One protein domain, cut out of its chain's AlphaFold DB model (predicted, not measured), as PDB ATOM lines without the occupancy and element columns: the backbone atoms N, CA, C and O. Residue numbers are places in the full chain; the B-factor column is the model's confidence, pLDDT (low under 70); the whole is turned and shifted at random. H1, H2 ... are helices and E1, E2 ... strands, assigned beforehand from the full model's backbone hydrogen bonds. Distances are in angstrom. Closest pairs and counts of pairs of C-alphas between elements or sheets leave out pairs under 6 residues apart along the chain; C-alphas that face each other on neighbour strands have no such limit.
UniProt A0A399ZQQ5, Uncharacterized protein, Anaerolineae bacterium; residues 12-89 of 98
ATOM      1  N   LYS A  12     209.069 209.620 214.566       95.31
ATOM      2  CA  LYS A  12     209.688 209.392 213.255       95.31
ATOM      3  C   LYS A  12     208.627 208.934 212.270       95.31
ATOM      4  O   LYS A  12     207.904 207.979 212.560       95.31
ATOM      5  N   ILE A  13     208.552 209.601 211.121       97.75
ATOM      6  CA  ILE A  13     207.574 209.311 210.075       97.75
ATOM      7  C   ILE A  13     208.231 209.172 208.703       97.75
ATOM      8  O   ILE A  13     209.259 209.788 208.423       97.75
ATOM      9  N   VAL A  14     207.612 208.376 207.838       98.69
ATOM     10  CA  VAL A  14     207.881 208.354 206.400       98.69
ATOM     11  C   VAL A  14     206.572 208.607 205.677       98.69
ATOM     12  O   VAL A  14     205.543 208.022 206.013       98.69
ATOM     13  N   VAL A  15     206.624 209.512 204.711       98.75
ATOM     14  CA  VAL A  15     205.478 209.979 203.943       98.75
ATOM     15  C   VAL A  15     205.618 209.495 202.512       98.75
ATOM     16  O   VAL A  15     206.658 209.713 201.895       98.75
ATOM     17  N   ASP A  16     204.566 208.873 201.988       98.75
ATOM     18  CA  ASP A  16     204.400 208.684 200.551       98.75
ATOM     19  C   ASP A  16     203.615 209.871 199.989       98.75
ATOM     20  O   ASP A  16     202.421 210.023 200.261       98.75
ATOM     21  N   ILE A  17     204.295 210.726 199.223       98.44
ATOM     22  CA  ILE A  17     203.689 211.945 198.668       98.44
ATOM     23  C   ILE A  17     202.747 211.674 197.485       98.44
ATOM     24  O   ILE A  17     201.886 212.501 197.210       98.44
ATOM     25  N   GLU A  18     202.870 210.525 196.815       98.31
ATOM     26  CA  GLU A  18     202.007 210.146 195.686       98.31
ATOM     27  C   GLU A  18     200.734 209.453 196.181       98.31
ATOM     28  O   GLU A  18     199.628 209.738 195.724       98.31
ATOM     29  N   ARG A  19     200.876 208.541 197.150       98.38
ATOM     30  CA  ARG A  19     199.750 207.793 197.734       98.38
ATOM     31  C   ARG A  19     199.068 208.533 198.888       98.38
ATOM     32  O   ARG A  19     198.008 208.100 199.333       98.38
ATOM     33  N   GLU A  20     199.658 209.630 199.361       98.19
ATOM     34  CA  GLU A  20     199.192 210.454 200.482       98.19
ATOM     35  C   GLU A  20     198.975 209.673 201.791       98.19
ATOM     36  O   GLU A  20     197.986 209.881 202.502       98.19
ATOM     37  N   ILE A  21     199.902 208.769 202.114       98.00
ATOM     38  CA  ILE A  21     199.880 207.956 203.339       98.00
ATOM     39  C   ILE A  21     201.140 208.180 204.175       98.00
ATOM     40  O   ILE A  21     202.180 208.603 203.667       98.00
ATOM     41  N   VAL A  22     201.041 207.889 205.474       97.88
ATOM     42  CA  VAL A  22     202.127 208.069 206.442       97.88
ATOM     43  C   VAL A  22     202.319 206.786 207.242       97.88
ATOM     44  O   VAL A  22     201.357 206.244 207.784       97.88
ATOM     45  N   ALA A  23     203.566 206.335 207.362       97.50
ATOM     46  CA  ALA A  23     203.983 205.352 208.357       97.50
ATOM     47  C   ALA A  23     204.763 206.063 209.466       97.50
ATOM     48  O   ALA A  23     205.627 206.892 209.185       97.50
ATOM     49  N   GLY A  24     204.474 205.755 210.729       93.75
ATOM     50  CA  GLY A  24     205.091 206.424 211.872       93.75
ATOM     51  C   GLY A  24     205.059 205.593 213.148       93.75
ATOM     52  O   GLY A  24     204.293 204.640 213.257       93.75
ATOM     53  N   GLY A  25     205.882 205.979 214.126       84.75
ATOM     54  CA  GLY A  25     205.906 205.356 215.458       84.75
ATOM     55  C   GLY A  25     206.901 204.205 215.622       84.75
ATOM     56  O   GLY A  25     206.918 203.561 216.669       84.75
ATOM     57  N   SER A  26     207.746 203.957 214.620       86.69
ATOM     58  CA  SER A  26     208.888 203.050 214.728       86.69
ATOM     59  C   SER A  26     210.083 203.714 215.432       86.69
ATOM     60  O   SER A  26     210.118 204.933 215.637       86.69
ATOM     61  N   GLY A  27     211.096 202.918 215.793       87.62
ATOM     62  CA  GLY A  27     212.325 203.445 216.391       87.62
ATOM     63  C   GLY A  27     213.195 204.188 215.377       87.62
ATOM     64  O   GLY A  27     213.925 205.112 215.742       87.62
ATOM     65  N   MET A  28     213.107 203.809 214.097       92.69
ATOM     66  CA  MET A  28     213.917 204.356 213.008       92.69
ATOM     67  C   MET A  28     213.093 204.614 211.740       92.69
ATOM     68  O   MET A  28     212.248 203.804 211.368       92.69
ATOM     69  N   HIS A  29     213.416 205.684 211.000       96.75
ATOM     70  CA  HIS A  29     212.757 206.012 209.724       96.75
ATOM     71  C   HIS A  29     212.804 204.873 208.698       96.75
ATOM     72  O   HIS A  29     211.833 204.683 207.977       96.75
ATOM     73  N   TYR A  30     213.890 204.090 208.658       96.69
ATOM     74  CA  TYR A  30     214.007 202.971 207.714       96.69
ATOM     75  C   TYR A  30     212.924 201.904 207.946       96.69
ATOM     76  O   TYR A  30     212.463 201.294 206.992       96.69
ATOM     77  N   GLU A  31     212.482 201.695 209.190       97.44
ATOM     78  CA  GLU A  31     211.438 200.711 209.503       97.44
ATOM     79  C   GLU A  31     210.093 201.162 208.916       97.44
ATOM     80  O   GLU A  31     209.395 200.369 208.292       97.44
ATOM     81  N   CYS A  32     209.768 202.453 209.033       97.75
ATOM     82  CA  CYS A  32     208.602 203.041 208.374       97.75
ATOM     83  C   CYS A  32     208.713 202.993 206.843       97.75
ATOM     84  O   CYS A  32     207.720 202.723 206.173       97.75
ATOM     85  N   GLU A  33     209.904 203.234 206.284       98.44
ATOM     86  CA  GLU A  33     210.147 203.119 204.841       98.44
ATOM     87  C   GLU A  33     209.876 201.690 204.355       98.44
ATOM     88  O   GLU A  33     209.147 201.511 203.383       98.44
ATOM     89  N   GLN A  34     210.399 200.673 205.053       98.31
ATOM     90  CA  GLN A  34     210.167 199.271 204.696       98.31
ATOM     91  C   GLN A  34     208.680 198.913 204.730       98.31
ATOM     92  O   GLN A  34     208.198 198.301 203.785       98.31
ATOM     93  N   LEU A  35     207.938 199.354 205.751       97.81
ATOM     94  CA  LEU A  35     206.492 199.115 205.829       97.81
ATOM     95  C   LEU A  35     205.741 199.681 204.616       97.81
ATOM     96  O   LEU A  35     204.869 199.013 204.068       97.81
ATOM     97  N   LEU A  36     206.087 200.891 204.169       98.44
ATOM     98  CA  LEU A  36     205.455 201.490 202.991       98.44
ATOM     99  C   LEU A  36     205.865 200.782 201.695       98.44
ATOM    100  O   LEU A  36     205.024 200.580 200.819       98.44
ATOM    101  N   LEU A  37     207.131 200.376 201.567       98.56
ATOM    102  CA  LEU A  37     207.605 199.598 200.419       98.56
ATOM    103  C   LEU A  37     206.904 198.233 200.332       98.56
ATOM    104  O   LEU A  37     206.477 197.834 199.249       98.56
ATOM    105  N   GLU A  38     206.738 197.539 201.460       98.31
ATOM    106  CA  GLU A  38     205.983 196.282 201.552       98.31
ATOM    107  C   GLU A  38     204.500 196.473 201.201       98.31
ATOM    108  O   GLU A  38     203.902 195.609 200.559       98.31
ATOM    109  N   ASP A  39     203.926 197.629 201.545       97.94
ATOM    110  CA  ASP A  39     202.565 198.031 201.177       97.94
ATOM    111  C   ASP A  39     202.442 198.542 199.718       97.94
ATOM    112  O   ASP A  39     201.362 198.919 199.264       97.94
ATOM    113  N   GLY A  40     203.535 198.543 198.943       98.38
ATOM    114  CA  GLY A  40     203.533 198.832 197.503       98.38
ATOM    115  C   GLY A  40     203.904 200.263 197.102       98.38
ATOM    116  O   GLY A  40     203.753 200.627 195.931       98.38
ATOM    117  N   SER A  41     204.400 201.081 198.031       98.62
ATOM    118  CA  SER A  41     204.950 202.401 197.712       98.62
ATOM    119  C   SER A  41     206.213 202.309 196.856       98.62
ATOM    120  O   SER A  41     206.947 201.325 196.885       98.62
ATOM    121  N   GLN A  42     206.482 203.369 196.095       98.44
ATOM    122  CA  GLN A  42     207.719 203.509 195.324       98.44
ATOM    123  C   GLN A  42     208.717 204.359 196.105       98.44
ATOM    124  O   GLN A  42     208.350 205.430 196.585       98.44
ATOM    125  N   GLN A  43     209.977 203.922 196.192       97.56
ATOM    126  CA  GLN A  43     211.006 204.617 196.980       97.56
ATOM    127  C   GLN A  43     211.177 206.094 196.585       97.56
ATOM    128  O   GLN A  43     211.386 206.936 197.456       97.56
ATOM    129  N   ASP A  44     211.030 206.426 195.301       97.50
ATOM    130  CA  ASP A  44     211.142 207.804 194.800       97.50
ATOM    131  C   ASP A  44     210.086 208.755 195.398       97.50
ATOM    132  O   ASP A  44     210.297 209.969 195.432       97.50
ATOM    133  N   ASN A  45     208.981 208.212 195.917       98.38
ATOM    134  CA  ASN A  45     207.897 208.971 196.539       98.38
ATOM    135  C   ASN A  45     207.991 208.997 198.073       98.38
ATOM    136  O   ASN A  45     207.171 209.652 198.715       98.38
ATOM    137  N   LEU A  46     208.967 208.301 198.674       98.62
ATOM    138  CA  LEU A  46     209.101 208.177 200.126       98.62
ATOM    139  C   LEU A  46     210.057 209.215 200.711       98.62
ATOM    140  O   LEU A  46     211.223 209.322 200.320       98.62
ATOM    141  N   TRP A  47     209.587 209.946 201.717       98.75
ATOM    142  CA  TRP A  47     210.360 210.997 202.378       98.75
ATOM    143  C   TRP A  47     210.253 210.891 203.892       98.75
ATOM    144  O   TRP A  47     209.160 210.806 204.447       98.75
ATOM    145  N   GLY A  48     211.405 210.873 204.559       98.44
ATOM    146  CA  GLY A  48     211.495 210.777 206.009       98.44
ATOM    147  C   GLY A  48     211.468 212.151 206.669       98.44
ATOM    148  O   GLY A  48     212.120 213.084 206.196       98.44
ATOM    149  N   ALA A  49     210.754 212.250 207.787       98.19
ATOM    150  CA  ALA A  49     210.667 213.454 208.606       98.19
ATOM    151  C   ALA A  49     210.468 213.102 210.091       98.19
ATOM    152  O   ALA A  49     210.122 211.969 210.442       98.19
ATOM    153  N   ASN A  50     210.696 214.061 210.981       96.62
ATOM    154  CA  ASN A  50     210.249 213.985 212.367       96.62
ATOM    155  C   ASN A  50     208.981 214.831 212.514       96.62
ATOM    156  O   ASN A  50     208.946 215.979 212.075       96.62
ATOM    157  N   TRP A  51     207.950 214.262 213.127       95.75
ATOM    158  CA  TRP A  51     206.721 214.954 213.492       95.75
ATOM    159  C   TRP A  51     206.711 215.235 214.989       95.75
ATOM    160  O   TRP A  51     206.984 214.342 215.792       95.75
ATOM    161  N   PHE A  52     206.370 216.465 215.343       93.69
ATOM    162  CA  PHE A  52     206.286 216.964 216.705       93.69
ATOM    163  C   PHE A  52     204.810 217.260 217.007       93.69
ATOM    164  O   PHE A  52     204.318 218.332 216.658       93.69
ATOM    165  N   PRO A  53     204.044 216.305 217.575       90.62
ATOM    166  CA  PRO A  53     202.602 216.443 217.764       90.62
ATOM    167  C   PRO A  53     202.229 217.526 218.776       90.62
ATOM    168  O   PRO A  53     201.141 218.088 218.679       90.62
ATOM    169  N   ASP A  54     203.090 217.808 219.752       89.81
ATOM    170  CA  ASP A  54     202.807 218.817 220.772       89.81
ATOM    171  C   ASP A  54     202.956 220.235 220.179       89.81
ATOM    172  O   ASP A  54     202.132 221.112 220.442       89.81
ATOM    173  N   GLU A  55     203.935 220.430 219.293       91.44
ATOM    174  CA  GLU A  55     204.225 221.681 218.583       91.44
ATOM    175  C   GLU A  55     203.467 221.831 217.251       91.44
ATOM    176  O   GLU A  55     203.336 222.936 216.730       91.44
ATOM    177  N   GLN A  56     202.935 220.735 216.701       90.88
ATOM    178  CA  GLN A  56     202.404 220.653 215.331       90.88
ATOM    179  C   GLN A  56     203.438 221.081 214.269       90.88
ATOM    180  O   GLN A  56     203.100 221.701 213.249       90.88
ATOM    181  N   GLU A  57     204.702 220.725 214.512       94.00
ATOM    182  CA  GLU A  57     205.857 221.046 213.673       94.00
ATOM    183  C   GLU A  57     206.441 219.800 212.997       94.00
ATOM    184  O   GLU A  57     206.303 218.667 213.466       94.00
ATOM    185  N   ILE A  58     207.105 220.023 211.863       96.31
ATOM    186  CA  ILE A  58     207.758 218.985 211.071       96.31
ATOM    187  C   ILE A  58     209.215 219.362 210.806       96.31
ATOM    188  O   ILE A  58     209.514 220.463 210.346       96.31
ATOM    189  N   GLU A  59     210.123 218.422 211.051       97.69
ATOM    190  CA  GLU A  59     211.523 218.522 210.643       97.69
ATOM    191  C   GLU A  59     211.799 217.549 209.500       97.69
ATOM    192  O   GLU A  59     211.657 216.334 209.636       97.69
ATOM    193  N   PHE A  60     212.261 218.072 208.371       98.12
ATOM    194  CA  PHE A  60     212.498 217.302 207.147       98.12
ATOM    195  C   PHE A  60     213.856 216.576 207.134       98.12
ATOM    196  O   PHE A  60     214.484 216.436 206.082       98.12
ATOM    197  N   GLU A  61     214.344 216.155 208.302       97.38
ATOM    198  CA  GLU A  61     215.643 215.506 208.470       97.38
ATOM    199  C   GLU A  61     215.489 213.993 208.671       97.38
ATOM    200  O   GLU A  61     214.877 213.518 209.631       97.38
ATOM    201  N   SER A  62     216.078 213.209 207.766       97.69
ATOM    202  CA  SER A  62     216.129 211.754 207.887       97.69
ATOM    203  C   SER A  62     217.237 211.147 207.034       97.69
ATOM    204  O   SER A  62     217.466 211.559 205.899       97.69
ATOM    205  N   LEU A  63     217.896 210.100 207.541       97.31
ATOM    206  CA  LEU A  63     218.944 209.391 206.797       97.31
ATOM    207  C   LEU A  63     218.438 208.786 205.480       97.31
ATOM    208  O   LEU A  63     219.203 208.731 204.519       97.31
ATOM    209  N   ILE A  64     217.161 208.384 205.405       97.75
ATOM    210  CA  ILE A  64     216.586 207.802 204.179       97.75
ATOM    211  C   ILE A  64     216.472 208.826 203.036       97.75
ATOM    212  O   ILE A  64     216.315 208.447 201.876       97.75
ATOM    213  N   ASN A  65     216.569 210.126 203.347       98.44
ATOM    214  CA  ASN A  65     216.497 211.203 202.359       98.44
ATOM    215  C   ASN A  65     217.795 211.336 201.544       98.44
ATOM    216  O   ASN A  65     217.800 212.027 200.525       98.44
ATOM    217  N   ILE A  66     218.897 210.687 201.947       98.00
ATOM    218  CA  ILE A  66     220.165 210.716 201.204       98.00
ATOM    219  C   ILE A  66     220.081 209.741 200.021       98.00
ATOM    220  O   ILE A  66     220.334 208.545 200.143       98.00
ATOM    221  N   ARG A  67     219.756 210.275 198.844       95.75
ATOM    222  CA  ARG A  67     219.593 209.559 197.573       95.75
ATOM    223  C   ARG A  67     220.313 210.319 196.453       95.75
ATOM    224  O   ARG A  67     219.746 211.263 195.913       95.75
ATOM    225  N   PRO A  68     221.543 209.949 196.040       93.31
ATOM    226  CA  PRO A  68     222.377 210.761 195.139       93.31
ATOM    227  C   PRO A  68     221.740 211.220 193.817       93.31
ATOM    228  O   PRO A  68     222.163 212.239 193.260       93.31
ATOM    229  N   HIS A  69     220.758 210.461 193.328       94.25
ATOM    230  CA  HIS A  69     219.979 210.708 192.112       94.25
ATOM    231  C   HIS A  69     218.789 211.665 192.311       94.25
ATOM    232  O   HIS A  69     218.271 212.166 191.321       94.25
ATOM    233  N   GLN A  70     218.378 211.942 193.552       95.38
ATOM    234  CA  GLN A  70     217.181 212.729 193.873       95.38
ATOM    235  C   GLN A  70     217.435 213.814 194.936       95.38
ATOM    236  O   GLN A  70     217.041 214.957 194.742       95.38
ATOM    237  N   ASN A  71     218.121 213.491 196.037       97.81
ATOM    238  CA  ASN A  71     218.425 214.406 197.140       97.81
ATOM    239  C   ASN A  71     219.762 214.036 197.801       97.81
ATOM    240  O   ASN A  71     219.959 212.914 198.250       97.81
ATOM    241  N   ARG A  72     220.725 214.959 197.860       96.75
ATOM    242  CA  ARG A  72     222.105 214.649 198.303       96.75
ATOM    243  C   ARG A  72     222.370 214.968 199.774       96.75
ATOM    244  O   ARG A  72     223.523 214.972 200.195       96.75
ATOM    245  N   SER A  73     221.323 215.259 200.534       97.94
ATOM    246  CA  SER A  73     221.392 215.720 201.918       97.94
ATOM    247  C   SER A  73     220.507 214.856 202.818       97.94
ATOM    248  O   SER A  73     219.630 214.140 202.346       97.94
ATOM    249  N   ILE A  74     220.743 214.919 204.126       98.00
ATOM    250  CA  ILE A  74     219.835 214.350 205.132       98.00
ATOM    251  C   ILE A  74     218.536 215.171 205.245       98.00
ATOM    252  O   ILE A  74     217.478 214.648 205.590       98.00
ATOM    253  N   ILE A  75     218.618 216.454 204.891       98.38
ATOM    254  CA  ILE A  75     217.483 217.370 204.795       98.38
ATOM    255  C   ILE A  75     216.905 217.287 203.378       98.38
ATOM    256  O   ILE A  75     217.658 217.184 202.404       98.38
ATOM    257  N   ILE A  76     215.582 217.355 203.250       98.19
ATOM    258  CA  ILE A  76     214.906 217.511 201.954       98.19
ATOM    259  C   ILE A  76     215.235 218.896 201.378       98.19
ATOM    260  O   ILE A  76     214.926 219.917 201.986       98.19
ATOM    261  N   GLN A  77     215.898 218.941 200.219       96.19
ATOM    262  CA  GLN A  77     216.361 220.201 199.616       96.19
ATOM    263  C   GLN A  77     215.329 220.855 198.686       96.19
ATOM    264  O   GLN A  77     215.416 222.055 198.432       96.19
ATOM    265  N   ASP A  78     214.392 220.076 198.145       97.56
ATOM    266  CA  ASP A  78     213.352 220.574 197.245       97.56
ATOM    267  C   ASP A  78     212.158 221.107 198.050       97.56
ATOM    268  O   ASP A  78     211.478 220.363 198.759       97.56
ATOM    269  N   GLU A  79     211.884 222.406 197.922       97.81
ATOM    270  CA  GLU A  79     210.798 223.069 198.647       97.81
ATOM    271  C   GLU A  79     209.402 222.539 198.291       97.81
ATOM    272  O   GLU A  79     208.504 222.583 199.131       97.81
ATOM    273  N   ASN A  80     209.181 222.056 197.065       98.31
ATOM    274  CA  ASN A  80     207.891 221.480 196.687       98.31
ATOM    275  C   ASN A  80     207.687 220.136 197.381       98.31
ATOM    276  O   ASN A  80     206.592 219.860 197.861       98.31
ATOM    277  N   ILE A  81     208.750 219.342 197.510       98.31
ATOM    278  CA  ILE A  81     208.706 218.088 198.266       98.31
ATOM    279  C   ILE A  81     208.436 218.375 199.744       98.31
ATOM    280  O   ILE A  81     207.570 217.727 200.324       98.31
ATOM    281  N   CYS A  82     209.084 219.383 200.344       98.56
ATOM    282  CA  CYS A  82     208.776 219.796 201.719       98.56
ATOM    283  C   CYS A  82     207.291 220.151 201.895       98.56
ATOM    284  O   CYS A  82     206.661 219.689 202.844       98.56
ATOM    285  N   LYS A  83     206.713 220.916 200.957       98.62
ATOM    286  CA  LYS A  83     205.286 221.279 200.987       98.62
ATOM    287  C   LYS A  83     204.375 220.060 200.890       98.62
ATOM    288  O   LYS A  83     203.403 219.987 201.635       98.62
ATOM    289  N   GLU A  84     204.675 219.107 200.010       98.69
ATOM    290  CA  GLU A  84     203.873 217.886 199.881       98.69
ATOM    291  C   GLU A  84     203.980 216.997 201.123       98.69
ATOM    292  O   GLU A  84     202.961 216.539 201.643       98.69
ATOM    293  N   VAL A  85     205.190 216.817 201.656       98.69
ATOM    294  CA  VAL A  85     205.421 216.065 202.896       98.69
ATOM    295  C   VAL A  85     204.652 216.693 204.057       98.69
ATOM    296  O   VAL A  85     203.952 215.983 204.782       98.69
ATOM    297  N   GLU A  86     204.721 218.015 204.220       98.38
ATOM    298  CA  GLU A  86     203.975 218.728 205.259       98.38
ATOM    299  C   GLU A  86     202.463 218.597 205.062       98.38
ATOM    300  O   GLU A  86     201.742 218.263 206.004       98.38
ATOM    301  N   ARG A  87     201.972 218.801 203.834       98.38
ATOM    302  CA  ARG A  87     200.547 218.706 203.499       98.38
ATOM    303  C   ARG A  87     199.979 217.333 203.852       98.38
ATOM    304  O   ARG A  87     198.934 217.261 204.499       98.38
ATOM    305  N   VAL A  88     200.649 216.255 203.443       98.44
ATOM    306  CA  VAL A  88     200.214 214.879 203.733       98.44
ATOM    307  C   VAL A  88     200.324 214.581 205.228       98.44
ATOM    308  O   VAL A  88     199.386 214.032 205.806       98.44
ATOM    309  N   THR A  89     201.413 214.996 205.879       97.56
ATOM    310  CA  THR A  89     201.598 214.807 207.327       97.56
ATOM    311  C   THR A  89     200.465 215.447 208.114       97.56
ATOM    312  O   THR A  89     199.818 214.769 208.910       97.56
TER     313      THR A  89
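This is residues 12 to 89 of the 98 residues of an uncharacterized protein of Anaerolineae bacterium (UniProt A0A399ZQQ5). A strongly twisted sheet of four strands forms the core, with H1 packed on one face and H2 on the other. The turn of the E3 and E4 hairpin lies at one end of the longest axis, and the long loop within residues 60 to 78 at the other. The printed part has 78 residues, in the order E1 E2 H1 E3 E4 H2; the sheet runs E2 E1 E3 E4, antiparallel throughout, and the class is mixed. It is compact, with a radius of gyration of the C-alphas of 11.2 A and spans of 33 by 26 by 21 A.

Inner strands E1, residues 12 to 16, and E3, residues 46 to 52, are antiparallel at 140 degrees, with N 13 and O 49 2.9 A apart, within hydrogen-bond range. E2, residues 21 to 24, forms a hairpin with E1, with N 14 and O 23 at 2.8 A. E4, residues 57 to 59, forms a hairpin with E3, with N 50 and O 59 at 2.8 A. The pairing is staggered: E3 pairs with E1 over residues 46 to 50 and with E4 over 50 to 52. H1, residues 29 to 38, is on the sheet at a height of 8.3 A; the closest C-alphas of E2 and H1, Ala 23 and Cys 32, are 5.2 A apart. E2, H1 and E3 form a split strand-helix-strand unit, two strands running the same way with E1 between them, and its crossover is right-handed. H2, residues 79 to 89, is on the opposite face, giving three layers, helices on both faces of a sheet; the closest C-alphas of E1 and H2, Val 15 and Val 85, are 6.2 A apart. H1 and H2 are apart, and in both every O i to N i+4 pair is within hydrogen-bond range.

E1 begins at C-alpha 12, (209.688, 209.392, 213.255). E3 is 19.0 A long, H2 15.1 A, H1 14.4 A, E1 13.8 A, E2 10.1 A and E4 6.9 A. H2 ends at C-alpha 89, (201.598, 214.807, 207.327).

The C-alphas farthest apart, of Asp 54 and His 69, are 34.4 A apart. The printed part has no cut; the link E4 to H2, 19 residues, is long. Mean pLDDT of the printed part is 96.7, and no printed residue is under 70.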